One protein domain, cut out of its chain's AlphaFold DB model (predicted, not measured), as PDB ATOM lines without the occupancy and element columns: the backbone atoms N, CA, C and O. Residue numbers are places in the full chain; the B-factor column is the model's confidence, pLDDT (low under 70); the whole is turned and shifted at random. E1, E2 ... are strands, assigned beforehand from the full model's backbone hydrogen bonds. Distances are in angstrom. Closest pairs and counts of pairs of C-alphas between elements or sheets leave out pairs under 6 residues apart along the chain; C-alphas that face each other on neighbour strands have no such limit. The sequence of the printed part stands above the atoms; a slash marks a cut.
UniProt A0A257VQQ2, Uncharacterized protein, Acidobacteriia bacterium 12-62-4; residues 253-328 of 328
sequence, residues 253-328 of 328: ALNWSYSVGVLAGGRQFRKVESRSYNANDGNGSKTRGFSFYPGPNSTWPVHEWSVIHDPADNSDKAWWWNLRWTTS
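What this domain is: This is residues 253 to 328 of the 328 residues of an uncharacterized protein of Acidobacteriia bacterium 12-62-4 (UniProt A0A257VQQ2). Picture one twisted sheet, a single layer of five antiparallel strands laid side by side in chain order, with no named helix to cover either face. Three long strands, E1, E2 and E3, make most of its length, and two short ones, E4 and E5, extend it beside the second part of E3; after E5, residues 321 to 328 form a tail without a named element. The printed part has 76 residues, of which 38 are in the strands E1 to E5, and its class is all strand. The sheet order is E1, E2, E3, E4, E5, a meander, each strand the antiparallel neighbour of the one before. The whole is loose, with a radius of gyration of the C-alphas of 15.5 A, and elongated, spanning 53 by 27 by 17 A.

Where its parts are: Find C-alpha 253 at (118.608, 123.117, 120.424); from there E1 runs over residues 253 to 262, 29.2 A long. E2, residues 268 to 278, runs 30.4 A to C-alpha 278 at (113.899, 120.890, 120.533). E3 follows over residues 285 to 293, 26.8 A long. Then look for E4 at residues 305 to 308 and E5 at residues 317 to 320, which ends at C-alpha 320, (113.500, 130.097, 147.285).

How they stand to each other: Begin at the edge strand E1, which forms a hairpin with E2; their directions stand at 158 degrees, and N 255 and O 276 are 2.8 A apart, within hydrogen-bond range. E2 and E3 form the next hairpin, at 152 degrees, where the C-alphas of Ser 276 and Thr 287 face each other at 3.9 A and N 288 and O 275 are 2.8 A apart. The pairing of E3 is staggered: its residues 285 to 289 pair with E2 and its residues 290 to 293 with E4. E3 and E4 form a hairpin at 169 degrees, with N 293 and O 305 at 2.8 A. E4 and the other edge strand, E5, form a hairpin at 170 degrees, with N 319 and O 306 at 2.8 A. E1 is apart from E4 and E5, and so is E2.

The domain as a whole: The two C-alphas farthest apart, those of Gly 282 and Ser 328, are 55.7 A from each other. The printed part has no cut and ends at Ser 328, the chain's last residue. The link from E3 to E4, 11 residues, is long, and the link from E1 to E2 is tight. The mean pLDDT of the printed part is 80.7; residues 294 to 298, residue 311 and residues 323 to 328 are under 70.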
ATOM      1  N   ALA A 253     118.309 121.751 120.029       94.88
ATOM      2  CA  ALA A 253     118.608 123.117 120.424       94.88
ATOM      3  C   ALA A 253     117.968 123.467 121.765       94.88
ATOM      4  O   ALA A 253     116.907 122.950 122.118       94.88
ATOM      5  N   LEU A 254     118.610 124.386 122.478       95.00
ATOM      6  CA  LEU A 254     118.011 125.182 123.538       95.00
ATOM      7  C   LEU A 254     117.852 126.611 123.031       95.00
ATOM      8  O   LEU A 254     118.755 127.140 122.385       95.00
ATOM      9  N   ASN A 255     116.735 127.245 123.358       95.00
ATOM     10  CA  ASN A 255     116.480 128.641 123.040       95.00
ATOM     11  C   ASN A 255     116.016 129.397 124.278       95.00
ATOM     12  O   ASN A 255     115.371 128.825 125.158       95.00
ATOM     13  N   TRP A 256     116.311 130.691 124.315       93.38
ATOM     14  CA  TRP A 256     115.922 131.587 125.396       93.38
ATOM     15  C   TRP A 256     115.299 132.857 124.835       93.38
ATOM     16  O   TRP A 256     115.738 133.382 123.812       93.38
ATOM     17  N   SER A 257     114.297 133.359 125.546       92.44
ATOM     18  CA  SER A 257     113.770 134.710 125.368       92.44
ATOM     19  C   SER A 257     113.937 135.492 126.660       92.44
ATOM     20  O   SER A 257     114.008 134.915 127.752       92.44
ATOM     21  N   TYR A 258     114.010 136.810 126.526       91.81
ATOM     22  CA  TYR A 258     114.340 137.706 127.617       91.81
ATOM     23  C   TYR A 258     113.335 138.843 127.694       91.81
ATOM     24  O   TYR A 258     112.952 139.421 126.677       91.81
ATOM     25  N   SER A 259     112.998 139.234 128.917       90.50
ATOM     26  CA  SER A 259     112.209 140.432 129.187       90.50
ATOM     27  C   SER A 259     112.851 141.279 130.280       90.50
ATOM     28  O   SER A 259     113.817 140.887 130.943       90.50
ATOM     29  N   VAL A 260     112.339 142.497 130.446       90.31
ATOM     30  CA  VAL A 260     112.776 143.400 131.512       90.31
ATOM     31  C   VAL A 260     111.987 143.091 132.782       90.31
ATOM     32  O   VAL A 260     110.760 143.175 132.805       90.31
ATOM     33  N   GLY A 261     112.695 142.752 133.857       87.19
ATOM     34  CA  GLY A 261     112.155 142.759 135.213       87.19
ATOM     35  C   GLY A 261     112.433 144.094 135.904       87.19
ATOM     36  O   GLY A 261     113.452 144.732 135.630       87.19
ATOM     37  N   VAL A 262     111.540 144.512 136.805       87.50
ATOM     38  CA  VAL A 262     111.685 145.739 137.607       87.50
ATOM     39  C   VAL A 262     111.530 145.401 139.090       87.50
ATOM     40  O   VAL A 262     110.538 144.796 139.486       87.50
ATOM     41  N   LEU A 263     112.518 145.786 139.892       85.38
ATOM     42  CA  LEU A 263     112.574 145.616 141.347       85.38
ATOM     43  C   LEU A 263     112.396 146.971 142.052       85.38
ATOM     44  O   LEU A 263     112.243 148.018 141.409       85.38
ATOM     45  N   ALA A 264     112.450 146.968 143.385       82.62
ATOM     46  CA  ALA A 264     112.359 148.178 144.192       82.62
ATOM     47  C   ALA A 264     113.333 149.281 143.778       82.62
ATOM     48  O   ALA A 264     114.454 149.032 143.326       82.62
ATOM     49  N   GLY A 265     112.881 150.527 143.935       80.56
ATOM     50  CA  GLY A 265     113.627 151.705 143.486       80.56
ATOM     51  C   GLY A 265     113.736 151.825 141.959       80.56
ATOM     52  O   GLY A 265     114.549 152.606 141.469       80.56
ATOM     53  N   GLY A 266     112.946 151.049 141.206       85.06
ATOM     54  CA  GLY A 266     112.918 151.049 139.741       85.06
ATOM     55  C   GLY A 266     114.106 150.334 139.088       85.06
ATOM     56  O   GLY A 266     114.307 150.463 137.882       85.06
ATOM     57  N   ARG A 267     114.889 149.558 139.852       88.50
ATOM     58  CA  ARG A 267     116.004 148.773 139.306       88.50
ATOM     59  C   ARG A 267     115.495 147.806 138.241       88.50
ATOM     60  O   ARG A 267     114.715 146.907 138.539       88.50
ATOM     61  N   GLN A 268     115.988 147.961 137.023       91.06
ATOM     62  CA  GLN A 268     115.672 147.116 135.885       91.06
ATOM     63  C   GLN A 268     116.785 146.091 135.662       91.06
ATOM     64  O   GLN A 268     117.971 146.374 135.851       91.06
ATOM     65  N   PHE A 269     116.416 144.889 135.245       89.56
ATOM     66  CA  PHE A 269     117.356 143.821 134.928       89.56
ATOM     67  C   PHE A 269     116.768 142.925 133.840       89.56
ATOM     68  O   PHE A 269     115.559 142.936 133.594       89.56
ATOM     69  N   ARG A 270     117.628 142.172 133.160       90.06
ATOM     70  CA  ARG A 270     117.202 141.225 132.129       90.06
ATOM     71  C   ARG A 270     116.947 139.864 132.742       90.06
ATOM     72  O   ARG A 270     117.841 139.292 133.354       90.06
ATOM     73  N   LYS A 271     115.716 139.377 132.598       87.00
ATOM     74  CA  LYS A 271     115.304 138.053 133.063       87.00
ATOM     75  C   LYS A 271     115.079 137.143 131.869       87.00
ATOM     76  O   LYS A 271     114.547 137.584 130.852       87.00
ATOM     77  N   VAL A 272     115.435 135.872 132.024       89.31
ATOM     78  CA  VAL A 272     114.962 134.827 131.115       89.31
ATOM     79  C   VAL A 272     113.457 134.693 131.327       89.31
ATOM     80  O   VAL A 272     113.003 134.458 132.445       89.31
ATOM     81  N   GLU A 273     112.688 134.894 130.265       88.31
ATOM     82  CA  GLU A 273     111.227 134.813 130.279       88.31
ATOM     83  C   GLU A 273     110.748 133.401 129.957       88.31
ATOM     84  O   GLU A 273     109.903 132.834 130.651       88.31
ATOM     85  N   SER A 274     111.334 132.802 128.926       90.62
ATOM     86  CA  SER A 274     111.093 131.408 128.588       90.62
ATOM     87  C   SER A 274     112.360 130.739 128.086       90.62
ATOM     88  O   SER A 274     113.266 131.379 127.544       90.62
ATOM     89  N   ARG A 275     112.401 129.421 128.273       91.62
ATOM     90  CA  ARG A 275     113.379 128.528 127.662       91.62
ATOM     91  C   ARG A 275     112.629 127.474 126.878       91.62
ATOM     92  O   ARG A 275     111.829 126.746 127.463       91.62
ATOM     93  N   SER A 276     112.931 127.325 125.601       92.25
ATOM     94  CA  SER A 276     112.441 126.199 124.816       92.25
ATOM     95  C   SER A 276     113.564 125.240 124.464       92.25
ATOM     96  O   SER A 276     114.746 125.581 124.523       92.25
ATOM     97  N   TYR A 277     113.192 123.996 124.186       92.12
ATOM     98  CA  TYR A 277     114.112 123.000 123.671       92.12
ATOM     99  C   TYR A 277     113.462 122.213 122.546       92.12
ATOM    100  O   TYR A 277     112.275 121.895 122.594       92.12
ATOM    101  N   ASN A 278     114.264 121.853 121.556       93.00
ATOM    102  CA  ASN A 278     113.899 120.890 120.533       93.00
ATOM    103  C   ASN A 278     114.915 119.751 120.612       93.00
ATOM    104  O   ASN A 278     116.110 119.995 120.484       93.00
ATOM    105  N   ALA A 279     114.457 118.526 120.861       90.50
ATOM    106  CA  ALA A 279     115.333 117.355 120.942       90.50
ATOM    107  C   ALA A 279     115.659 116.756 119.561       90.50
ATOM    108  O   ALA A 279     116.386 115.772 119.482       90.50
ATOM    109  N   ASN A 280     115.117 117.341 118.487       89.50
ATOM    110  CA  ASN A 280     115.148 116.814 117.126       89.50
ATOM    111  C   ASN A 280     114.560 115.390 117.029       89.50
ATOM    112  O   ASN A 280     115.011 114.567 116.241       89.50
ATOM    113  N   ASP A 281     113.542 115.112 117.849       88.25
ATOM    114  CA  ASP A 281     112.857 113.820 117.996       88.25
ATOM    115  C   ASP A 281     111.573 113.718 117.146       88.25
ATOM    116  O   ASP A 281     110.789 112.788 117.309       88.25
ATOM    117  N   GLY A 282     111.325 114.700 116.272       89.62
ATOM    118  CA  GLY A 282     110.102 114.808 115.471       89.62
ATOM    119  C   GLY A 282     108.893 115.405 116.208       89.62
ATOM    120  O   GLY A 282     107.892 115.696 115.559       89.62
ATOM    121  N   ASN A 283     108.983 115.669 117.518       88.56
ATOM    122  CA  ASN A 283     107.868 116.203 118.319       88.56
ATOM    123  C   ASN A 283     107.843 117.742 118.404       88.56
ATOM    124  O   ASN A 283     107.033 118.310 119.139       88.56
ATOM    125  N   GLY A 284     108.730 118.427 117.678       87.75
ATOM    126  CA  GLY A 284     108.821 119.886 117.663       87.75
ATOM    127  C   GLY A 284     109.445 120.499 118.925       87.75
ATOM    128  O   GLY A 284     110.072 119.823 119.742       87.75
ATOM    129  N   SER A 285     109.317 121.822 119.056       89.31
ATOM    130  CA  SER A 285     109.880 122.583 120.177       89.31
ATOM    131  C   SER A 285     108.941 122.589 121.385       89.31
ATOM    132  O   SER A 285     107.735 122.790 121.248       89.31
ATOM    133  N   LYS A 286     109.506 122.403 122.580       89.38
ATOM    134  CA  LYS A 286     108.808 122.393 123.872       89.38
ATOM    135  C   LYS A 286     109.264 123.603 124.687       89.38
ATOM    136  O   LYS A 286     110.444 123.713 125.016       89.38
ATOM    137  N   THR A 287     108.342 124.502 125.031       88.88
ATOM    138  CA  THR A 287     108.646 125.795 125.677       88.88
ATOM    139  C   THR A 287     108.253 125.804 127.143       88.88
ATOM    140  O   THR A 287     107.095 125.570 127.449       88.88
ATOM    141  N   ARG A 288     109.193 126.139 128.031       86.12
ATOM    142  CA  ARG A 288     109.003 126.284 129.483       86.12
ATOM    143  C   ARG A 288     109.065 127.756 129.882       86.12
ATOM    144  O   ARG A 288     110.028 128.444 129.536       86.12
ATOM    145  N   GLY A 289     108.060 128.227 130.615       83.88
ATOM    146  CA  GLY A 289     108.016 129.587 131.160       83.88
ATOM    147  C   GLY A 289     108.754 129.710 132.494       83.88
ATOM    148  O   GLY A 289     108.900 128.726 133.225       83.88
ATOM    149  N   PHE A 290     109.202 130.926 132.809       84.31
ATOM    150  CA  PHE A 290     109.777 131.277 134.107       84.31
ATOM    151  C   PHE A 290     108.877 132.267 134.848       84.31
ATOM    152  O   PHE A 290     108.489 133.301 134.303       84.31
ATOM    153  N   SER A 291     108.642 131.988 136.126       82.56
ATOM    154  CA  SER A 291     107.979 132.898 137.058       82.56
ATOM    155  C   SER A 291     108.924 133.311 138.174       82.56
ATOM    156  O   SER A 291     109.819 132.568 138.574       82.56
ATOM    157  N   PHE A 292     108.718 134.517 138.689       77.69
ATOM    158  CA  PHE A 292     109.515 135.106 139.759       77.69
ATOM    159  C   PHE A 292     108.564 135.740 140.770       77.69
ATOM    160  O   PHE A 292     107.593 136.378 140.359       77.69
ATOM    161  N   TYR A 293     108.850 135.601 142.065       73.88
ATOM    162  CA  TYR A 293     108.108 136.268 143.130       73.88
ATOM    163  C   TYR A 293     109.033 137.026 144.093       73.88
ATOM    164  O   TYR A 293     110.120 136.536 144.371       73.88
ATOM    165  N   PRO A 294     108.615 138.191 144.614       62.75
ATOM    166  CA  PRO A 294     107.536 138.952 144.011       62.75
ATOM    167  C   PRO A 294     107.853 139.147 142.522       62.75
ATOM    168  O   PRO A 294     109.024 139.112 142.120       62.75
ATOM    169  N   GLY A 295     106.803 139.217 141.697       63.44
ATOM    170  CA  GLY A 295     106.956 139.530 140.277       63.44
ATOM    171  C   GLY A 295     107.623 140.900 140.118       63.44
ATOM    172  O   GLY A 295     108.239 141.408 141.052       63.44
ATOM    173  N   PRO A 296     107.508 141.572 138.968       59.84
ATOM    174  CA  PRO A 296     107.899 142.975 138.897       59.84
ATOM    175  C   PRO A 296     107.184 143.767 140.013       59.84
ATOM    176  O   PRO A 296     105.972 143.961 139.958       59.84
ATOM    177  N   ASN A 297     107.907 144.123 141.077       58.22
ATOM    178  CA  ASN A 297     107.350 144.684 142.304       58.22
ATOM    179  C   ASN A 297     108.304 145.753 142.836       58.22
ATOM    180  O   ASN A 297     109.485 145.511 143.087       58.22
ATOM    181  N   SER A 298     107.757 146.951 143.016       59.09
ATOM    182  CA  SER A 298     108.456 148.155 143.447       59.09
ATOM    183  C   SER A 298     108.846 148.170 144.930       59.09
ATOM    184  O   SER A 298     109.525 149.110 145.345       59.09
ATOM    185  N   THR A 299     108.465 147.168 145.733       70.75
ATOM    186  CA  THR A 299     108.769 147.150 147.177       70.75
ATOM    187  C   THR A 299     109.963 146.287 147.578       70.75
ATOM    188  O   THR A 299     110.567 146.573 148.609       70.75
ATOM    189  N   TRP A 300     110.357 145.278 146.789       74.00
ATOM    190  CA  TRP A 300     111.477 144.386 147.139       74.00
ATOM    191  C   TRP A 300     112.691 144.539 146.209       74.00
ATOM    192  O   TRP A 300     112.528 144.593 144.989       74.00
ATOM    193  N   PRO A 301     113.928 144.602 146.744       77.69
ATOM    194  CA  PRO A 301     115.133 144.804 145.937       77.69
ATOM    195  C   PRO A 301     115.656 143.528 145.255       77.69
ATOM    196  O   PRO A 301     116.654 143.614 144.536       77.69
ATOM    197  N   VAL A 302     115.028 142.371 145.505       79.00
ATOM    198  CA  VAL A 302     115.375 141.027 145.007       79.00
ATOM    199  C   VAL A 302     114.118 140.151 144.915       79.00
ATOM    200  O   VAL A 302     113.102 140.470 145.536       79.00
ATOM    201  N   HIS A 303     114.199 139.042 144.176       79.81
ATOM    202  CA  HIS A 303     113.178 137.993 144.210       79.81
ATOM    203  C   HIS A 303     113.326 137.125 145.466       79.81
ATOM    204  O   HIS A 303     114.434 136.814 145.892       79.81
ATOM    205  N   GLU A 304     112.194 136.734 146.035       80.81
ATOM    206  CA  GLU A 304     112.046 135.714 147.069       80.81
ATOM    207  C   GLU A 304     112.044 134.301 146.480       80.81
ATOM    208  O   GLU A 304     112.610 133.399 147.084       80.81
ATOM    209  N   TRP A 305     111.471 134.095 145.291       83.94
ATOM    210  CA  TRP A 305     111.573 132.814 144.597       83.94
ATOM    211  C   TRP A 305     111.548 132.930 143.076       83.94
ATOM    212  O   TRP A 305     111.106 133.927 142.501       83.94
ATOM    213  N   SER A 306     112.022 131.873 142.418       85.88
ATOM    214  CA  SER A 306     111.879 131.642 140.980       85.88
ATOM    215  C   SER A 306     111.372 130.235 140.714       85.88
ATOM    216  O   SER A 306     111.764 129.297 141.401       85.88
ATOM    217  N   VAL A 307     110.519 130.085 139.706       88.06
ATOM    218  CA  VAL A 307     109.953 128.804 139.276       88.06
ATOM    219  C   VAL A 307     110.141 128.641 137.776       88.06
ATOM    220  O   VAL A 307     109.912 129.575 137.008       88.06
ATOM    221  N   ILE A 308     110.542 127.440 137.365       88.44
ATOM    222  CA  ILE A 308     110.390 126.969 135.988       88.44
ATOM    223  C   ILE A 308     109.157 126.080 135.940       88.44
ATOM    224  O   ILE A 308     109.112 125.074 136.654       88.44
ATOM    225  N   HIS A 309     108.221 126.436 135.065       86.12
ATOM    226  CA  HIS A 309     106.990 125.682 134.874       86.12
ATOM    227  C   HIS A 309     107.180 124.520 133.900       86.12
ATOM    228  O   HIS A 309     107.837 124.663 132.854       86.12
ATOM    229  N   ASP A 310     106.611 123.361 134.229       79.81
ATOM    230  CA  ASP A 310     106.452 122.287 133.253       79.81
ATOM    231  C   ASP A 310     105.266 122.575 132.328       79.81
ATOM    232  O   ASP A 310     104.171 122.802 132.819       79.81
ATOM    233  N   PRO A 311     105.426 122.545 130.993       69.56
ATOM    234  CA  PRO A 311     104.343 122.895 130.072       69.56
ATOM    235  C   PRO A 311     103.168 121.919 130.109       69.56
ATOM    236  O   PRO A 311     102.112 122.219 129.566       69.56
ATOM    237  N   ALA A 312     103.383 120.732 130.678       75.25
ATOM    238  CA  ALA A 312     102.359 119.724 130.898       75.25
ATOM    239  C   ALA A 312     101.770 119.773 132.323       75.25
ATOM    240  O   ALA A 312     101.018 118.871 132.678       75.25
ATOM    241  N   ASP A 313     102.145 120.775 133.133       70.12
ATOM    242  CA  ASP A 313     101.727 120.985 134.527       70.12
ATOM    243  C   ASP A 313     101.943 119.771 135.456       70.12
ATOM    244  O   ASP A 313     101.310 119.648 136.505       70.12
ATOM    245  N   ASN A 314     102.860 118.858 135.108       79.31
ATOM    246  CA  ASN A 314     103.088 117.647 135.900       79.31
ATOM    247  C   ASN A 314     104.042 117.881 137.077       79.31
ATOM    248  O   ASN A 314     103.954 117.190 138.092       79.31
ATOM    249  N   SER A 315     104.992 118.813 136.944       80.06
ATOM    250  CA  SER A 315     105.957 119.116 138.005       80.06
ATOM    251  C   SER A 315     106.717 120.415 137.761       80.06
ATOM    252  O   SER A 315     107.393 120.548 136.745       80.06
ATOM    253  N   ASP A 316     106.742 121.306 138.745       87.44
ATOM    254  CA  ASP A 316     107.526 122.540 138.682       87.44
ATOM    255  C   ASP A 316     108.838 122.427 139.463       87.44
ATOM    256  O   ASP A 316     108.948 121.682 140.441       87.44
ATOM    257  N   LYS A 317     109.843 123.216 139.063       88.06
ATOM    258  CA  LYS A 317     111.066 123.397 139.857       88.06
ATOM    259  C   LYS A 317     111.125 124.814 140.406       88.06
ATOM    260  O   LYS A 317     111.247 125.763 139.634       88.06
ATOM    261  N   ALA A 318     111.080 124.927 141.730       87.81
ATOM    262  CA  ALA A 318     111.138 126.184 142.461       87.81
ATOM    263  C   ALA A 318     112.469 126.347 143.207       87.81
ATOM    264  O   ALA A 318     113.002 125.385 143.763       87.81
ATOM    265  N   TRP A 319     112.961 127.579 143.279       86.50
ATOM    266  CA  TRP A 319     114.064 127.997 144.142       86.50
ATOM    267  C   TRP A 319     113.599 129.157 145.003       86.50
ATOM    268  O   TRP A 319     113.010 130.095 144.477       86.50
ATOM    269  N   TRP A 320     113.890 129.094 146.299       85.12
ATOM    270  CA  TRP A 320     113.500 130.097 147.285       85.12
ATOM    271  C   TRP A 320     114.737 130.705 147.937       85.12
ATOM    272  O   TRP A 320     115.731 130.013 148.169       85.12
ATOM    273  N   TRP A 321     114.651 131.985 148.278       76.06
ATOM    274  CA  TRP A 321     115.695 132.748 148.943       76.06
ATOM    275  C   TRP A 321     115.149 133.339 150.235       76.06
ATOM    276  O   TRP A 321     114.127 134.023 150.248       76.06
ATOM    277  N   ASN A 322     115.850 133.093 151.340       70.19
ATOM    278  CA  ASN A 322     115.484 133.700 152.609       70.19
ATOM    279  C   ASN A 322     115.895 135.178 152.603       70.19
ATOM    280  O   ASN A 322     117.080 135.506 152.610       70.19
ATOM    281  N   LEU A 323     114.903 136.069 152.589       66.19
ATOM    282  CA  LEU A 323     115.112 137.519 152.577       66.19
ATOM    283  C   LEU A 323     115.249 138.127 153.981       66.19
ATOM    284  O   LEU A 323     115.468 139.333 154.109       66.19
ATOM    285  N   ARG A 324     115.108 137.321 155.041       56.16
ATOM    286  CA  ARG A 324     115.210 137.783 156.427       56.16
ATOM    287  C   ARG A 324     116.587 137.450 156.986       56.16
ATOM    288  O   ARG A 324     116.911 136.294 157.233       56.16
ATOM    289  N   TRP A 325     117.365 138.493 157.254       46.84
ATOM    290  CA  TRP A 325     118.494 138.408 158.172       46.84
ATOM    291  C   TRP A 325     117.942 138.112 159.568       46.84
ATOM    292  O   TRP A 325     117.449 139.014 160.242       46.84
ATOM    293  N   THR A 326     117.990 136.860 160.019       37.75
ATOM    294  CA  THR A 326     117.970 136.609 161.460       37.75
ATOM    295  C   THR A 326     119.335 137.026 161.982       37.75
ATOM    296  O   THR A 326     120.332 136.352 161.730       37.75
ATOM    297  N   THR A 327     119.390 138.171 162.653       35.66
ATOM    298  CA  THR A 327     120.511 138.515 163.524       35.66
ATOM    299  C   THR A 327     120.564 137.468 164.634       35.66
ATOM    300  O   THR A 327     119.715 137.484 165.525       35.66
ATOM    301  N   SER A 328     121.505 136.533 164.537       35.72
ATOM    302  CA  SER A 328     122.016 135.778 165.682       35.72
ATOM    303  C   SER A 328     123.355 136.370 166.076       35.72
ATOM    304  O   SER A 328     124.207 136.452 165.159       35.72
TER     305      SER A 328